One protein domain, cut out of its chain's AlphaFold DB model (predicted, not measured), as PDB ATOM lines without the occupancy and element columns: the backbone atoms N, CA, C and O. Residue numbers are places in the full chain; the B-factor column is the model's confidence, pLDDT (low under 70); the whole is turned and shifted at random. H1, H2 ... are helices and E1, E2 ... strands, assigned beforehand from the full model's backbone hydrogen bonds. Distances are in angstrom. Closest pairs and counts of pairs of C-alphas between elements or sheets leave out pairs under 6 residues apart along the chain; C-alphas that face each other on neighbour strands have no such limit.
ATOM      1  N   ASP A  26     -34.145  -9.242  53.852       40.44
ATOM      2  CA  ASP A  26     -32.846  -9.832  53.434       40.44
ATOM      3  C   ASP A  26     -32.842 -11.190  52.679       40.44
ATOM      4  O   ASP A  26     -31.813 -11.529  52.120       40.44
ATOM      5  N   ASN A  27     -33.921 -11.977  52.569       50.97
ATOM      6  CA  ASN A  27     -34.056 -13.007  51.505       50.97
ATOM      7  C   ASN A  27     -35.523 -13.484  51.441       50.97
ATOM      8  O   ASN A  27     -35.909 -14.436  52.124       50.97
ATOM      9  N   PRO A  28     -36.399 -12.794  50.689       49.72
ATOM     10  CA  PRO A  28     -37.848 -12.915  50.868       49.72
ATOM     11  C   PRO A  28     -38.457 -14.238  50.378       49.72
ATOM     12  O   PRO A  28     -39.594 -14.538  50.738       49.72
ATOM     13  N   ASN A  29     -37.737 -15.040  49.585       56.12
ATOM     14  CA  ASN A  29     -38.312 -16.220  48.925       56.12
ATOM     15  C   ASN A  29     -37.561 -17.530  49.195       56.12
ATOM     16  O   ASN A  29     -37.955 -18.569  48.666       56.12
ATOM     17  N   GLY A  30     -36.489 -17.489  49.996       63.34
ATOM     18  CA  GLY A  30     -35.651 -18.658  50.250       63.34
ATOM     19  C   GLY A  30     -35.048 -19.230  48.974       63.34
ATOM     20  O   GLY A  30     -34.964 -20.446  48.851       63.34
ATOM     21  N   MET A  31     -34.700 -18.378  48.011       73.62
ATOM     22  CA  MET A  31     -34.124 -18.786  46.735       73.62
ATOM     23  C   MET A  31     -32.789 -18.101  46.522       73.62
ATOM     24  O   MET A  31     -32.667 -16.890  46.715       73.62
ATOM     25  N   ARG A  32     -31.809 -18.884  46.081       83.50
ATOM     26  CA  ARG A  32     -30.451 -18.421  45.823       83.50
ATOM     27  C   ARG A  32     -29.973 -18.920  44.472       83.50
ATOM     28  O   ARG A  32     -30.173 -20.082  44.133       83.50
ATOM     29  N   LEU A  33     -29.340 -18.049  43.705       87.25
ATOM     30  CA  LEU A  33     -28.675 -18.390  42.462       87.25
ATOM     31  C   LEU A  33     -27.172 -18.458  42.715       87.25
ATOM     32  O   LEU A  33     -26.526 -17.442  42.963       87.25
ATOM     33  N   VAL A  34     -26.616 -19.660  42.634       87.81
ATOM     34  CA  VAL A  34     -25.191 -19.909  42.856       87.81
ATOM     35  C   VAL A  34     -24.499 -20.238  41.542       87.81
ATOM     36  O   VAL A  34     -25.065 -20.897  40.668       87.81
ATOM     37  N   LYS A  35     -23.258 -19.780  41.398       90.06
ATOM     38  CA  LYS A  35     -22.369 -20.210  40.321       90.06
ATOM     39  C   LYS A  35     -21.612 -21.442  40.786       90.06
ATOM     40  O   LYS A  35     -21.101 -21.448  41.901       90.06
ATOM     41  N   VAL A  36     -21.528 -22.460  39.942       88.19
ATOM     42  CA  VAL A  36     -20.873 -23.729  40.267       88.19
ATOM     43  C   VAL A  36     -19.859 -24.107  39.194       88.19
ATOM     44  O   VAL A  36     -20.048 -23.819  38.013       88.19
ATOM     45  N   ASN A  37     -18.759 -24.738  39.601       85.81
ATOM     46  CA  ASN A  37     -17.850 -25.402  38.666       85.81
ATOM     47  C   ASN A  37     -18.366 -26.807  38.292       85.81
ATOM     48  O   ASN A  37     -19.388 -27.269  38.799       85.81
ATOM     49  N   GLU A  38     -17.631 -27.512  37.430       82.50
ATOM     50  CA  GLU A  38     -17.952 -28.885  37.004       82.50
ATOM     51  C   GLU A  38     -18.020 -29.881  38.177       82.50
ATOM     52  O   GLU A  38     -18.685 -30.909  38.094       82.50
ATOM     53  N   GLN A  39     -17.355 -29.566  39.291       79.62
ATOM     54  CA  GLN A  39     -17.325 -30.353  40.521       79.62
ATOM     55  C   GLN A  39     -18.423 -29.942  41.522       79.62
ATOM     56  O   GLN A  39     -18.469 -30.472  42.630       79.62
ATOM     57  N   GLY A  40     -19.295 -28.990  41.169       76.81
ATOM     58  CA  GLY A  40     -20.373 -28.494  42.029       76.81
ATOM     59  C   GLY A  40     -19.923 -27.562  43.162       76.81
ATOM     60  O   GLY A  40     -20.704 -27.284  44.066       76.81
ATOM     61  N   THR A  41     -18.678 -27.083  43.137       84.19
ATOM     62  CA  THR A  41     -18.155 -26.109  44.108       84.19
ATOM     63  C   THR A  41     -18.662 -24.712  43.773       84.19
ATOM     64  O   THR A  41     -18.586 -24.297  42.615       84.19
ATOM     65  N   GLU A  42     -19.139 -23.983  44.786       85.81
ATOM     66  CA  GLU A  42     -19.568 -22.591  44.634       85.81
ATOM     67  C   GLU A  42     -18.396 -21.691  44.227       85.81
ATOM     68  O   GLU A  42     -17.302 -21.754  44.794       85.81
ATOM     69  N   LEU A  43     -18.638 -20.848  43.229       83.94
ATOM     70  CA  LEU A  43     -17.703 -19.848  42.739       83.94
ATOM     71  C   LEU A  43     -18.238 -18.440  43.015       83.94
ATOM     72  O   LEU A  43     -19.455 -18.238  42.995       83.94
ATOM     73  N   PRO A  44     -17.339 -17.452  43.173       82.06
ATOM     74  CA  PRO A  44     -17.731 -16.058  43.311       82.06
ATOM     75  C   PRO A  44     -18.547 -15.589  42.102       82.06
ATOM     76  O   PRO A  44     -18.204 -15.871  40.943       82.06
ATOM     77  N   PHE A  45     -19.632 -14.873  42.384       82.12
ATOM     78  CA  PHE A  45     -20.497 -14.293  41.364       82.12
ATOM     79  C   PHE A  45     -19.889 -12.996  40.821       82.12
ATOM     80  O   PHE A  45     -19.525 -12.124  41.603       82.12
ATOM     81  N   THR A  46     -19.780 -12.866  39.492       85.25
ATOM     82  CA  THR A  46     -19.136 -11.706  38.850       85.25
ATOM     83  C   THR A  46     -20.109 -10.820  38.063       85.25
ATOM     84  O   THR A  46     -21.202 -11.254  37.686       85.25
ATOM     85  N   ILE A  47     -19.695  -9.604  37.685       85.25
ATOM     86  CA  ILE A  47     -20.460  -8.715  36.774       85.25
ATOM     87  C   ILE A  47     -20.822  -9.432  35.465       85.25
ATOM     88  O   ILE A  47     -21.939  -9.309  34.955       85.25
ATOM     89  N   LYS A  48     -19.889 -10.216  34.911       87.06
ATOM     90  CA  LYS A  48     -20.118 -10.976  33.676       87.06
ATOM     91  C   LYS A  48     -21.213 -12.030  33.858       87.06
ATOM     92  O   LYS A  48     -21.989 -12.267  32.930       87.06
ATOM     93  N   ASP A  49     -21.280 -12.638  35.040       87.62
ATOM     94  CA  ASP A  49     -22.313 -13.609  35.390       87.62
ATOM     95  C   ASP A  49     -23.682 -12.933  35.503       87.62
ATOM     96  O   ASP A  49     -24.643 -13.414  34.904       87.62
ATOM     97  N   ALA A  50     -23.759 -11.766  36.150       86.31
ATOM     98  CA  ALA A  50     -24.994 -10.992  36.264       86.31
ATOM     99  C   ALA A  50     -25.608 -10.682  34.890       86.31
ATOM    100  O   ALA A  50     -26.782 -10.961  34.646       86.31
ATOM    101  N   VAL A  51     -24.795 -10.187  33.948       88.94
ATOM    102  CA  VAL A  51     -25.249  -9.874  32.581       88.94
ATOM    103  C   VAL A  51     -25.745 -11.126  31.853       88.94
ATOM    104  O   VAL A  51     -26.756 -11.077  31.145       88.94
ATOM    105  N   ARG A  52     -25.049 -12.258  32.013       91.25
ATOM    106  CA  ARG A  52     -25.440 -13.530  31.390       91.25
ATOM    107  C   ARG A  52     -26.774 -14.030  31.948       91.25
ATOM    108  O   ARG A  52     -27.645 -14.402  31.167       91.25
ATOM    109  N   ILE A  53     -26.945 -13.983  33.265       91.38
ATOM    110  CA  ILE A  53     -28.165 -14.400  33.958       91.38
ATOM    111  C   ILE A  53     -29.354 -13.508  33.600       91.38
ATOM    112  O   ILE A  53     -30.422 -14.021  33.270       91.38
ATOM    113  N   VAL A  54     -29.176 -12.185  33.586       91.25
ATOM    114  CA  VAL A  54     -30.237 -11.255  33.172       91.25
ATOM    115  C   VAL A  54     -30.675 -11.553  31.741       91.25
ATOM    116  O   VAL A  54     -31.869 -11.680  31.476       91.25
ATOM    117  N   ARG A  55     -29.725 -11.737  30.812       92.31
ATOM    118  CA  ARG A  55     -30.042 -12.097  29.420       92.31
ATOM    119  C   ARG A  55     -30.800 -13.421  29.338       92.31
ATOM    120  O   ARG A  55     -31.748 -13.520  28.564       92.31
ATOM    121  N   PHE A  56     -30.387 -14.410  30.123       93.69
ATOM    122  CA  PHE A  56     -31.051 -15.704  30.183       93.69
ATOM    123  C   PHE A  56     -32.508 -15.565  30.632       93.69
ATOM    124  O   PHE A  56     -33.400 -15.969  29.893       93.69
ATOM    125  N   PHE A  57     -32.775 -14.939  31.780       91.94
ATOM    126  CA  PHE A  57     -34.145 -14.787  32.279       91.94
ATOM    127  C   PHE A  57     -35.011 -13.914  31.370       91.94
ATOM    128  O   PHE A  57     -36.170 -14.246  31.147       91.94
ATOM    129  N   MET A  58     -34.457 -12.863  30.763       91.75
ATOM    130  CA  MET A  58     -35.174 -12.058  29.764       91.75
ATOM    131  C   MET A  58     -35.575 -12.852  28.510       91.75
ATOM    132  O   MET A  58     -36.489 -12.435  27.805       91.75
ATOM    133  N   SER A  59     -34.904 -13.975  28.225       91.94
ATOM    134  CA  SER A  59     -35.244 -14.870  27.112       91.94
ATOM    135  C   SER A  59     -36.312 -15.914  27.458       91.94
ATOM    136  O   SER A  59     -36.841 -16.557  26.555       91.94
ATOM    137  N   GLN A  60     -36.646 -16.077  28.743       89.94
ATOM    138  CA  GLN A  60     -37.628 -17.058  29.197       89.94
ATOM    139  C   GLN A  60     -39.055 -16.563  28.950       89.94
ATOM    140  O   GLN A  60     -39.373 -15.378  29.100       89.94
ATOM    141  N   GLU A  61     -39.943 -17.489  28.592       88.69
ATOM    142  CA  GLU A  61     -41.349 -17.168  28.382       88.69
ATOM    143  C   GLU A  61     -41.993 -16.669  29.683       88.69
ATOM    144  O   GLU A  61     -41.743 -17.190  30.769       88.69
ATOM    145  N   GLY A  62     -42.827 -15.636  29.579       85.00
ATOM    146  CA  GLY A  62     -43.525 -15.081  30.735       85.00
ATOM    147  C   GLY A  62     -42.698 -14.117  31.578       85.00
ATOM    148  O   GLY A  62     -43.269 -13.471  32.454       85.00
ATOM    149  N   ILE A  63     -41.403 -13.934  31.301       88.81
ATOM    150  CA  ILE A  63     -40.612 -12.862  31.914       88.81
ATOM    151  C   ILE A  63     -40.862 -11.549  31.167       88.81
ATOM    152  O   ILE A  63     -40.908 -11.484  29.936       88.81
ATOM    153  N   GLN A  64     -41.087 -10.487  31.933       86.94
ATOM    154  CA  GLN A  64     -41.280  -9.132  31.429       86.94
ATOM    155  C   GLN A  64     -40.066  -8.245  31.697       86.94
ATOM    156  O   GLN A  64     -39.705  -7.430  30.849       86.94
ATOM    157  N   LYS A  65     -39.431  -8.404  32.860       87.38
ATOM    158  CA  LYS A  65     -38.208  -7.688  33.219       87.38
ATOM    159  C   LYS A  65     -37.334  -8.546  34.119       87.38
ATOM    160  O   LYS A  65     -37.841  -9.322  34.925       87.38
ATOM    161  N   CYS A  66     -36.030  -8.356  34.025       88.44
ATOM    162  CA  CYS A  66     -35.055  -8.938  34.925       88.44
ATOM    163  C   CYS A  66     -33.963  -7.897  35.186       88.44
ATOM    164  O   CYS A  66     -33.420  -7.326  34.242       88.44
ATOM    165  N   GLU A  67     -33.688  -7.615  36.454       86.50
ATOM    166  CA  GLU A  67     -32.711  -6.620  36.895       86.50
ATOM    167  C   GLU A  67     -31.762  -7.268  37.898       86.50
ATOM    168  O   GLU A  67     -32.207  -7.878  38.866       86.50
ATOM    169  N   SER A  68     -30.459  -7.130  37.679       86.94
ATOM    170  CA  SER A  68     -29.434  -7.532  38.642       86.94
ATOM    171  C   SER A  68     -28.892  -6.307  39.368       86.94
ATOM    172  O   SER A  68     -28.429  -5.370  38.717       86.94
ATOM    173  N   ASP A  69     -28.884  -6.343  40.692       82.69
ATOM    174  CA  ASP A  69     -28.229  -5.370  41.558       82.69
ATOM    175  C   ASP A  69     -27.075  -6.068  42.288       82.69
ATOM    176  O   ASP A  69     -27.292  -6.783  43.264       82.69
ATOM    177  N   LEU A  70     -25.845  -5.880  41.797       78.44
ATOM    178  CA  LEU A  70     -24.654  -6.467  42.422       78.44
ATOM    179  C   LEU A  70     -24.316  -5.825  43.767       78.44
ATOM    180  O   LEU A  70     -23.768  -6.500  44.626       78.44
ATOM    181  N   ALA A  71     -24.647  -4.549  43.980       75.44
ATOM    182  CA  ALA A  71     -24.366  -3.897  45.259       75.44
ATOM    183  C   ALA A  71     -25.202  -4.508  46.391       75.44
ATOM    184  O   ALA A  71     -24.793  -4.483  47.547       75.44
ATOM    185  N   LYS A  72     -26.372  -5.052  46.043       76.69
ATOM    186  CA  LYS A  72     -27.255  -5.772  46.963       76.69
ATOM    187  C   LYS A  72     -27.205  -7.290  46.800       76.69
ATOM    188  O   LYS A  72     -28.026  -7.957  47.410       76.69
ATOM    189  N   ASN A  73     -26.339  -7.814  45.929       76.88
ATOM    190  CA  ASN A  73     -26.312  -9.221  45.528       76.88
ATOM    191  C   ASN A  73     -27.695  -9.800  45.185       76.88
ATOM    192  O   ASN A  73     -28.012 -10.927  45.522       76.88
ATOM    193  N   THR A  74     -28.549  -9.048  44.483       81.75
ATOM    194  CA  THR A  74     -29.925  -9.487  44.196       81.75
ATOM    195  C   THR A  74     -30.257  -9.492  42.712       81.75
ATOM    196  O   THR A  74     -29.794  -8.666  41.927       81.75
ATOM    197  N   LEU A  75     -31.131 -10.415  42.329       85.69
ATOM    198  CA  LEU A  75     -31.768 -10.513  41.028       85.69
ATOM    199  C   LEU A  75     -33.277 -10.337  41.201       85.69
ATOM    200  O   LEU A  75     -33.953 -11.155  41.826       85.69
ATOM    201  N   LYS A  76     -33.824  -9.280  40.613       87.31
ATOM    202  CA  LYS A  76     -35.259  -9.020  40.554       87.31
ATOM    203  C   LYS A  76     -35.813  -9.535  39.235       87.31
ATOM    204  O   LYS A  76     -35.372  -9.117  38.169       87.31
ATOM    205  N   ILE A  77     -36.809 -10.408  39.295       87.25
ATOM    206  CA  ILE A  77     -37.528 -10.921  38.128       87.25
ATOM    207  C   ILE A  77     -38.971 -10.434  38.204       87.25
ATOM    208  O   ILE A  77     -39.628 -10.562  39.233       87.25
ATOM    209  N   ILE A  78     -39.469  -9.881  37.106       85.38
ATOM    210  CA  ILE A  78     -40.840  -9.408  36.953       85.38
ATOM    211  C   ILE A  78     -41.472 -10.206  35.822       85.38
ATOM    212  O   ILE A  78     -40.962 -10.223  34.700       85.38
ATOM    213  N   THR A  79     -42.577 -10.877  36.119       86.19
ATOM    214  CA  THR A  79     -43.317 -11.703  35.157       86.19
ATOM    215  C   THR A  79     -44.410 -10.914  34.449       86.19
ATOM    216  O   THR A  79     -44.828  -9.863  34.916       86.19
ATOM    217  N   ARG A  80     -44.894 -11.416  33.314       85.62
ATOM    218  CA  ARG A  80     -46.100 -10.906  32.659       85.62
ATOM    219  C   ARG A  80     -47.334 -11.302  33.466       85.62
ATOM    220  O   ARG A  80     -47.338 -12.307  34.177       85.62
ATOM    221  N   ARG A  81     -48.421 -10.550  33.307       80.44
ATOM    222  CA  ARG A  81     -49.711 -10.875  33.928       80.44
ATOM    223  C   ARG A  81     -50.151 -12.302  33.567       80.44
ATOM    224  O   ARG A  81     -50.123 -12.682  32.401       80.44
ATOM    225  N   GLY A  82     -50.569 -13.073  34.571       78.06
ATOM    226  CA  GLY A  82     -51.003 -14.469  34.410       78.06
ATOM    227  C   GLY A  82     -49.886 -15.511  34.529       78.06
ATOM    228  O   GLY A  82     -50.192 -16.697  34.624       78.06
ATOM    229  N   TYR A  83     -48.622 -15.090  34.591       80.56
ATOM    230  CA  TYR A  83     -47.499 -15.975  34.888       80.56
ATOM    231  C   TYR A  83     -47.156 -15.931  36.381       80.56
ATOM    232  O   TYR A  83     -47.217 -14.881  37.022       80.56
ATOM    233  N   ASP A  84     -46.790 -17.091  36.926       78.62
ATOM    234  CA  ASP A  84     -46.308 -17.231  38.299       78.62
ATOM    235  C   ASP A  84     -44.773 -17.360  38.277       78.62
ATOM    236  O   ASP A  84     -44.261 -18.331  37.704       78.62
ATOM    237  N   PRO A  85     -44.026 -16.417  38.884       78.81
ATOM    238  CA  PRO A  85     -42.567 -16.449  38.895       78.81
ATOM    239  C   PRO A  85     -42.018 -17.726  39.524       78.81
ATOM    240  O   PRO A  85     -41.009 -18.243  39.055       78.81
ATOM    241  N   VAL A  86     -42.686 -18.279  40.538       80.88
ATOM    242  CA  VAL A  86     -42.220 -19.499  41.198       80.88
ATOM    243  C   VAL A  86     -42.345 -20.699  40.263       80.88
ATOM    244  O   VAL A  86     -41.424 -21.503  40.176       80.88
ATOM    245  N   LYS A  87     -43.445 -20.807  39.507       81.94
ATOM    246  CA  LYS A  87     -43.625 -21.899  38.534       81.94
ATOM    247  C   LYS A  87     -42.608 -21.840  37.402       81.94
ATOM    248  O   LYS A  87     -42.151 -22.886  36.953       81.94
ATOM    249  N   ILE A  88     -42.245 -20.634  36.959       85.00
ATOM    250  CA  ILE A  88     -41.174 -20.451  35.971       85.00
ATOM    251  C   ILE A  88     -39.849 -20.939  36.553       85.00
ATOM    252  O   ILE A  88     -39.152 -21.716  35.908       85.00
ATOM    253  N   LEU A  89     -39.523 -20.534  37.782       84.50
ATOM    254  CA  LEU A  89     -38.273 -20.920  38.436       84.50
ATOM    255  C   LEU A  89     -38.199 -22.416  38.751       84.50
ATOM    256  O   LEU A  89     -37.116 -22.969  38.678       84.50
ATOM    257  N   LEU A  90     -39.324 -23.076  39.031       83.88
ATOM    258  CA  LEU A  90     -39.404 -24.526  39.249       83.88
ATOM    259  C   LEU A  90     -39.417 -25.347  37.948       83.88
ATOM    260  O   LEU A  90     -39.497 -26.575  38.002       83.88
ATOM    261  N   ASN A  91     -39.372 -24.708  36.776       85.50
ATOM    262  CA  ASN A  91     -39.424 -25.413  35.500       85.50
ATOM    263  C   ASN A  91     -38.147 -26.260  35.284       85.50
ATOM    264  O   ASN A  91     -37.053 -25.695  35.199       85.50
ATOM    265  N   PRO A  92     -38.254 -27.592  35.103       85.75
ATOM    266  CA  PRO A  92     -37.093 -28.456  34.880       85.75
ATOM    267  C   PRO A  92     -36.254 -28.064  33.659       85.75
ATOM    268  O   PRO A  92     -35.031 -28.171  33.690       85.75
ATOM    269  N   ALA A  93     -36.886 -27.576  32.587       88.81
ATOM    270  CA  ALA A  93     -36.169 -27.139  31.392       88.81
ATOM    271  C   ALA A  93     -35.296 -25.910  31.678       88.81
ATOM    272  O   ALA A  93     -34.157 -25.844  31.219       88.81
ATOM    273  N   LEU A  94     -35.804 -24.975  32.487       90.44
ATOM    274  CA  LEU A  94     -35.048 -23.808  32.934       90.44
ATOM    275  C   LEU A  94     -33.857 -24.241  33.792       90.44
ATOM    276  O   LEU A  94     -32.743 -23.770  33.573       90.44
ATOM    277  N   HIS A  95     -34.071 -25.175  34.720       87.88
ATOM    278  CA  HIS A  95     -33.008 -25.736  35.556       87.88
ATOM    279  C   HIS A  95     -31.905 -26.423  34.742       87.88
ATOM    280  O   HIS A  95     -30.728 -26.229  35.034       87.88
ATOM    281  N   ASN A  96     -32.258 -27.176  33.699       89.69
ATOM    282  CA  ASN A  96     -31.261 -27.794  32.824       89.69
ATOM    283  C   ASN A  96     -30.443 -26.726  32.089       89.69
ATOM    284  O   ASN A  96     -29.218 -26.747  32.140       89.69
ATOM    285  N   GLN A  97     -31.110 -25.730  31.498       91.62
ATOM    286  CA  GLN A  97     -30.424 -24.646  30.789       91.62
ATOM    287  C   GLN A  97     -29.502 -23.835  31.705       91.62
ATOM    288  O   GLN A  97     -28.415 -23.436  31.297       91.62
ATOM    289  N   ILE A  98     -29.926 -23.569  32.943       91.38
ATOM    290  CA  ILE A  98     -29.113 -22.803  33.889       91.38
ATOM    291  C   ILE A  98     -27.913 -23.621  34.389       91.38
ATOM    292  O   ILE A  98     -26.820 -23.069  34.530       91.38
ATOM    293  N   SER A  99     -28.096 -24.937  34.549       89.19
ATOM    294  CA  SER A  99     -27.036 -25.888  34.890       89.19
ATOM    295  C   SER A  99     -25.996 -26.002  33.778       89.19
ATOM    296  O   SER A  99     -24.803 -25.941  34.065       89.19
ATOM    297  N   ASP A 100     -26.422 -26.072  32.515       90.44
ATOM    298  CA  ASP A 100     -25.525 -26.102  31.349       90.44
ATOM    299  C   ASP A 100     -24.652 -24.840  31.250       90.44
ATOM    300  O   ASP A 100     -23.552 -24.857  30.699       90.44
ATOM    301  N   MET A 101     -25.124 -23.724  31.810       90.75
ATOM    302  CA  MET A 101     -24.372 -22.472  31.883       90.75
ATOM    303  C   MET A 101     -23.435 -22.372  33.101       90.75
ATOM    304  O   MET A 101     -22.706 -21.380  33.199       90.75
ATOM    305  N   GLY A 102     -23.438 -23.358  34.006       90.56
ATOM    306  CA  GLY A 102     -22.624 -23.373  35.227       90.56
ATOM    307  C   GLY A 102     -23.264 -22.662  36.423       90.56
ATOM    308  O   GLY A 102     -22.555 -22.124  37.274       90.56
ATOM    309  N   TYR A 103     -24.595 -22.617  36.493       91.25
ATOM    310  CA  TYR A 103     -25.317 -22.034  37.625       91.25
ATOM    311  C   TYR A 103     -26.367 -22.999  38.172       91.25
ATOM    312  O   TYR A 103     -26.836 -23.904  37.489       91.25
ATOM    313  N   LYS A 104     -26.780 -22.782  39.416       88.31
ATOM    314  CA  LYS A 104     -27.789 -23.594  40.093       88.31
ATOM    315  C   LYS A 104     -28.709 -22.693  40.907       88.31
ATOM    316  O   LYS A 104     -28.251 -21.777  41.583       88.31
ATOM    317  N   ILE A 105     -30.007 -22.977  40.848       86.12
ATOM    318  CA  ILE A 105     -31.003 -22.359  41.726       86.12
ATOM    319  C   ILE A 105     -31.187 -23.276  42.935       86.12
ATOM    320  O   ILE A 105     -31.484 -24.462  42.786       86.12
ATOM    321  N   GLU A 106     -30.996 -22.728  44.126       81.25
ATOM    322  CA  GLU A 106     -31.164 -23.411  45.401       81.25
ATOM    323  C   GLU A 106     -32.374 -22.865  46.143       81.25
ATOM    324  O   GLU A 106     -32.563 -21.654  46.247       81.25
ATOM    325  N   PHE A 107     -33.172 -23.774  46.696       75.62
ATOM    326  CA  PHE A 107     -34.341 -23.452  47.500       75.62
ATOM    327  C   PHE A 107     -33.992 -23.710  48.970       75.62
ATOM    328  O   PHE A 107     -33.961 -24.848  49.429       75.62
ATOM    329  N   MET A 108     -33.657 -22.642  49.689       62.91
ATOM    330  CA  MET A 108     -33.199 -22.644  51.078       62.91
ATOM    331  C   MET A 108     -34.349 -22.700  52.099       62.91
ATOM    332  O   MET A 108     -34.110 -22.944  53.278       62.91
ATOM    333  N   SER A 109     -35.602 -22.490  51.680       53.28
ATOM    334  CA  SER A 109     -36.780 -22.715  52.532       53.28
ATOM    335  C   SER A 109     -38.011 -23.123  51.718       53.28
ATOM    336  O   SER A 109     -37.988 -23.098  50.487       53.28
ATOM    337  N   VAL A 110     -39.086 -23.528  52.409       44.16
ATOM    338  CA  VAL A 110     -40.385 -23.846  51.799       44.16
ATOM    339  C   VAL A 110     -40.862 -22.617  51.033       44.16
ATOM    340  O   VAL A 110     -41.284 -21.631  51.641       44.16
ATOM    341  N   VAL A 111     -40.770 -22.666  49.703       47.03
ATOM    342  CA  VAL A 111     -41.236 -21.591  48.830       47.03
ATOM    343  C   VAL A 111     -42.706 -21.355  49.154       47.03
ATOM    344  O   VAL A 111     -43.545 -22.227  48.929       47.03
ATOM    345  N   LYS A 112     -43.031 -20.200  49.747       39.72
ATOM    346  CA  LYS A 112     -44.415 -19.838  50.065       39.72
ATOM    347  C   LYS A 112     -45.130 -19.461  48.771       39.72
ATOM    348  O   LYS A 112     -45.367 -18.292  48.490       39.72
ATOM    349  N   THR A 113     -45.497 -20.458  47.978       39.53
ATOM    350  CA  THR A 113     -46.512 -20.294  46.945       39.53
ATOM    351  C   THR A 113     -47.834 -20.014  47.640       39.53
ATOM    352  O   THR A 113     -48.337 -20.838  48.404       39.53
ATOM    353  N   LYS A 114     -48.442 -18.856  47.370       39.66
ATOM    354  CA  LYS A 114     -49.860 -18.648  47.671       39.66
ATOM    355  C   LYS A 114     -50.685 -19.434  46.649       39.66
ATOM    356  O   LYS A 114     -51.307 -18.868  45.765       39.66
ATOM    357  N   ASP A 183     -47.786  -4.630  35.627       52.59
ATOM    358  CA  ASP A 183     -48.939  -5.419  36.117       52.59
ATOM    359  C   ASP A 183     -48.577  -6.888  36.478       52.59
ATOM    360  O   ASP A 183     -49.416  -7.794  36.467       52.59
ATOM    361  N   GLY A 184     -47.293  -7.152  36.710       57.19
ATOM    362  CA  GLY A 184     -46.669  -8.457  36.845       57.19
ATOM    363  C   GLY A 184     -46.380  -8.856  38.285       57.19
ATOM    364  O   GLY A 184     -46.237  -8.006  39.160       57.19
ATOM    365  N   THR A 185     -46.205 -10.155  38.541       70.75
ATOM    366  CA  THR A 185     -45.721 -10.610  39.856       70.75
ATOM    367  C   THR A 185     -44.197 -10.510  39.883       70.75
ATOM    368  O   THR A 185     -43.525 -11.059  39.001       70.75
ATOM    369  N   SER A 186     -43.645  -9.808  40.877       73.56
ATOM    370  CA  SER A 186     -42.197  -9.669  41.063       73.56
ATOM    371  C   SER A 186     -41.650 -10.633  42.109       73.56
ATOM    372  O   SER A 186     -42.262 -10.814  43.159       73.56
ATOM    373  N   ILE A 187     -40.460 -11.174  41.859       74.00
ATOM    374  CA  ILE A 187     -39.711 -12.001  42.801       74.00
ATOM    375  C   ILE A 187     -38.261 -11.520  42.904       74.00
ATOM    376  O   ILE A 187     -37.690 -11.040  41.924       74.00
ATOM    377  N   LEU A 188     -37.682 -11.634  44.097       76.81
ATOM    378  CA  LEU A 188     -36.287 -11.301  44.376       76.81
ATOM    379  C   LEU A 188     -35.532 -12.588  44.720       76.81
ATOM    380  O   LEU A 188     -36.023 -13.386  45.525       76.81
ATOM    381  N   ILE A 189     -34.376 -12.776  44.094       78.25
ATOM    382  CA  ILE A 189     -33.466 -13.911  44.268       78.25
ATOM    383  C   ILE A 189     -32.114 -13.355  44.704       78.25
ATOM    384  O   ILE A 189     -31.705 -12.302  44.228       78.25
ATOM    385  N   ASP A 190     -31.430 -14.057  45.593       76.38
ATOM    386  CA  ASP A 190     -30.094 -13.693  46.067       76.38
ATOM    387  C   ASP A 190     -29.019 -14.331  45.172       76.38
ATOM    388  O   ASP A 190     -29.140 -15.504  44.805       76.38
ATOM    389  N   PHE A 191     -27.990 -13.582  44.781       71.75
ATOM    390  CA  PHE A 191     -26.779 -14.158  44.203       71.75
ATOM    391  C   PHE A 191     -25.987 -14.770  45.358       71.75
ATOM    392  O   PHE A 191     -25.900 -14.183  46.423       71.75
ATOM    393  N   GLY A 192     -25.461 -15.981  45.192       58.94
ATOM    394  CA  GLY A 192     -24.707 -16.662  46.245       58.94
ATOM    395  C   GLY A 192     -23.468 -15.909  46.743       58.94
ATOM    396  O   GLY A 192     -23.303 -14.714  46.543       58.94
ATOM    397  N   THR A 193     -22.572 -16.646  47.399       51.97
ATOM    398  CA  THR A 193     -21.337 -16.126  48.009       51.97
ATOM    399  C   THR A 193     -20.704 -14.962  47.233       51.97
ATOM    400  O   THR A 193     -20.373 -15.086  46.049       51.97
ATOM    401  N   GLU A 194     -20.565 -13.823  47.924       53.53
ATOM    402  CA  GLU A 194     -20.130 -12.561  47.330       53.53
ATOM    403  C   GLU A 194     -18.766 -12.747  46.665       53.53
ATOM    404  O   GLU A 194     -17.745 -13.003  47.312       53.53
ATOM    405  N   GLY A 195     -18.753 -12.633  45.340       48.22
ATOM    406  CA  GLY A 195     -17.515 -12.456  44.616       48.22
ATOM    407  C   GLY A 195     -17.012 -11.057  44.883       48.22
ATOM    408  O   GLY A 195     -17.645 -10.085  44.485       48.22
ATOM    409  N   ASN A 196     -15.871 -10.949  45.557       40.53
ATOM    410  CA  ASN A 196     -15.159  -9.688  45.662       40.53
ATOM    411  C   ASN A 196     -14.580  -9.374  44.269       40.53
ATOM    412  O   ASN A 196     -13.414  -9.649  43.990       40.53
TER     413      ASN A 196
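What this domain is: This is residues 26 to 114 and 183 to 196 of the 227 residues of an uncharacterized protein of Sphingobacteriales bacterium UPWRP_1 (UniProt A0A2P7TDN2). One five-stranded sheet, strongly twisted and curled like part of a barrel, has two helices, H1 and H3, over the same face: H1 packs mainly on E2 and E3, and H3 sits by the edge strand E4. The short helix H2 lies at one end of the sheet, beside the end of E3 and the beginning of E5. The printed part has 103 residues with three named helices and five named strands, in the order E1 H1 E2 E3 H2 H3 E4 E5; the sheet runs E2 E3 E5 E1 E4 and is mixed, with E5 and E1 parallel and the other neighbours antiparallel. The class is mixed, helices and strands. The whole is compact and rounded, with a radius of gyration of the C-alphas of 12.8 A and spans of 37 by 28 by 27 A.

How they stand to each other: The sheet holds E1, residues 31 to 36, E2, residues 63 to 69, E3, residues 74 to 79, E4, residues 103 to 107, and E5, residues 186 to 191. From edge to edge the strands' lines turn by 84 degrees and the way across the sheet turns by 93 degrees. E1 is an inner strand and antiparallel to the edge strand E4 at 150 degrees, with N 34 and O 104 at 2.9 A and N 104 and O 34 at 2.8 A, within hydrogen-bond range. Residues 35 to 36 of E1 also pair, antiparallel, with residues 42 to 43. E2, the other edge strand, forms a hairpin with E3, antiparallel at 168 degrees, with N 67 and O 76 at 2.8 A. E5 is staggered: its residues 186 to 190 pair with E3, antiparallel at 153 degrees, with N 189 and O 75 at 2.8 A, and its residues 190 to 191 pair with E1, parallel at 39 degrees, with N 33 and O 190 at 2.8 A. H1, residues 47 to 59, is on one face of the sheet, giving two layers, helix on sheet; the closest C-alphas of H1 and E2 are those of Val 54 and Cys 66, 5.6 A apart. H2, residues 85 to 89, is on the sheet at a height of 6.1 A, beside the strands and over none of them; the closest C-alphas of H2 and E3 are those of Thr 79 and Pro 85, 6.1 A apart. H3, residues 92 to 100, is on the same face as H1, over none of the strands; the closest C-alphas of H3 and E4 are those of Ile 98 and Lys 104, 6.4 A apart. H1 and H3 are near each other, while H1 and H2 are apart. H2 and H3 are close but not clearly touching, with the C-alphas of Ile 88 and Leu 94 closest at 7.6 A. E1, H1, E2, with E3 and E5 between the two strands in the sheet, and E3, H2 H3, E4, with E5 and E1 between the two strands, are split strand-helix-strand units, two strands of one sheet that are not neighbours, with helices between them along the chain; both crossovers are right-handed. In H1, H2 and H3 every O i to N i+4 pair is within hydrogen-bond range.

Where its parts are: E1 begins at C-alpha 31, (-34.124, -18.786, 46.735), and is 15.6 A long. H1 is 18.7 A long from C-alpha 47, (-20.460, -8.715, 36.774), to C-alpha 59. E2 is 17.4 A long, E3 16.3 A, H3 12.3 A and E4 13.5 A; H2 has five residues. E5 is 16.4 A long and ends at C-alpha 191, (-26.779, -14.158, 44.203).

The domain as a whole: The two C-alphas farthest apart are those of Gln 39 and Asp 183, at 40.5 A. Residues 115 to 182 are not printed, and C-alphas 114 and 183 are 17.6 A apart across this cut, which falls in the link from E4 to E5. Of the links that are printed whole, E1 to H1 is short and the others are tight. The mean pLDDT of the printed part is 78.3; residues 26 to 30, 108 to 114, 183 to 184 and 192 to 196 are under 70.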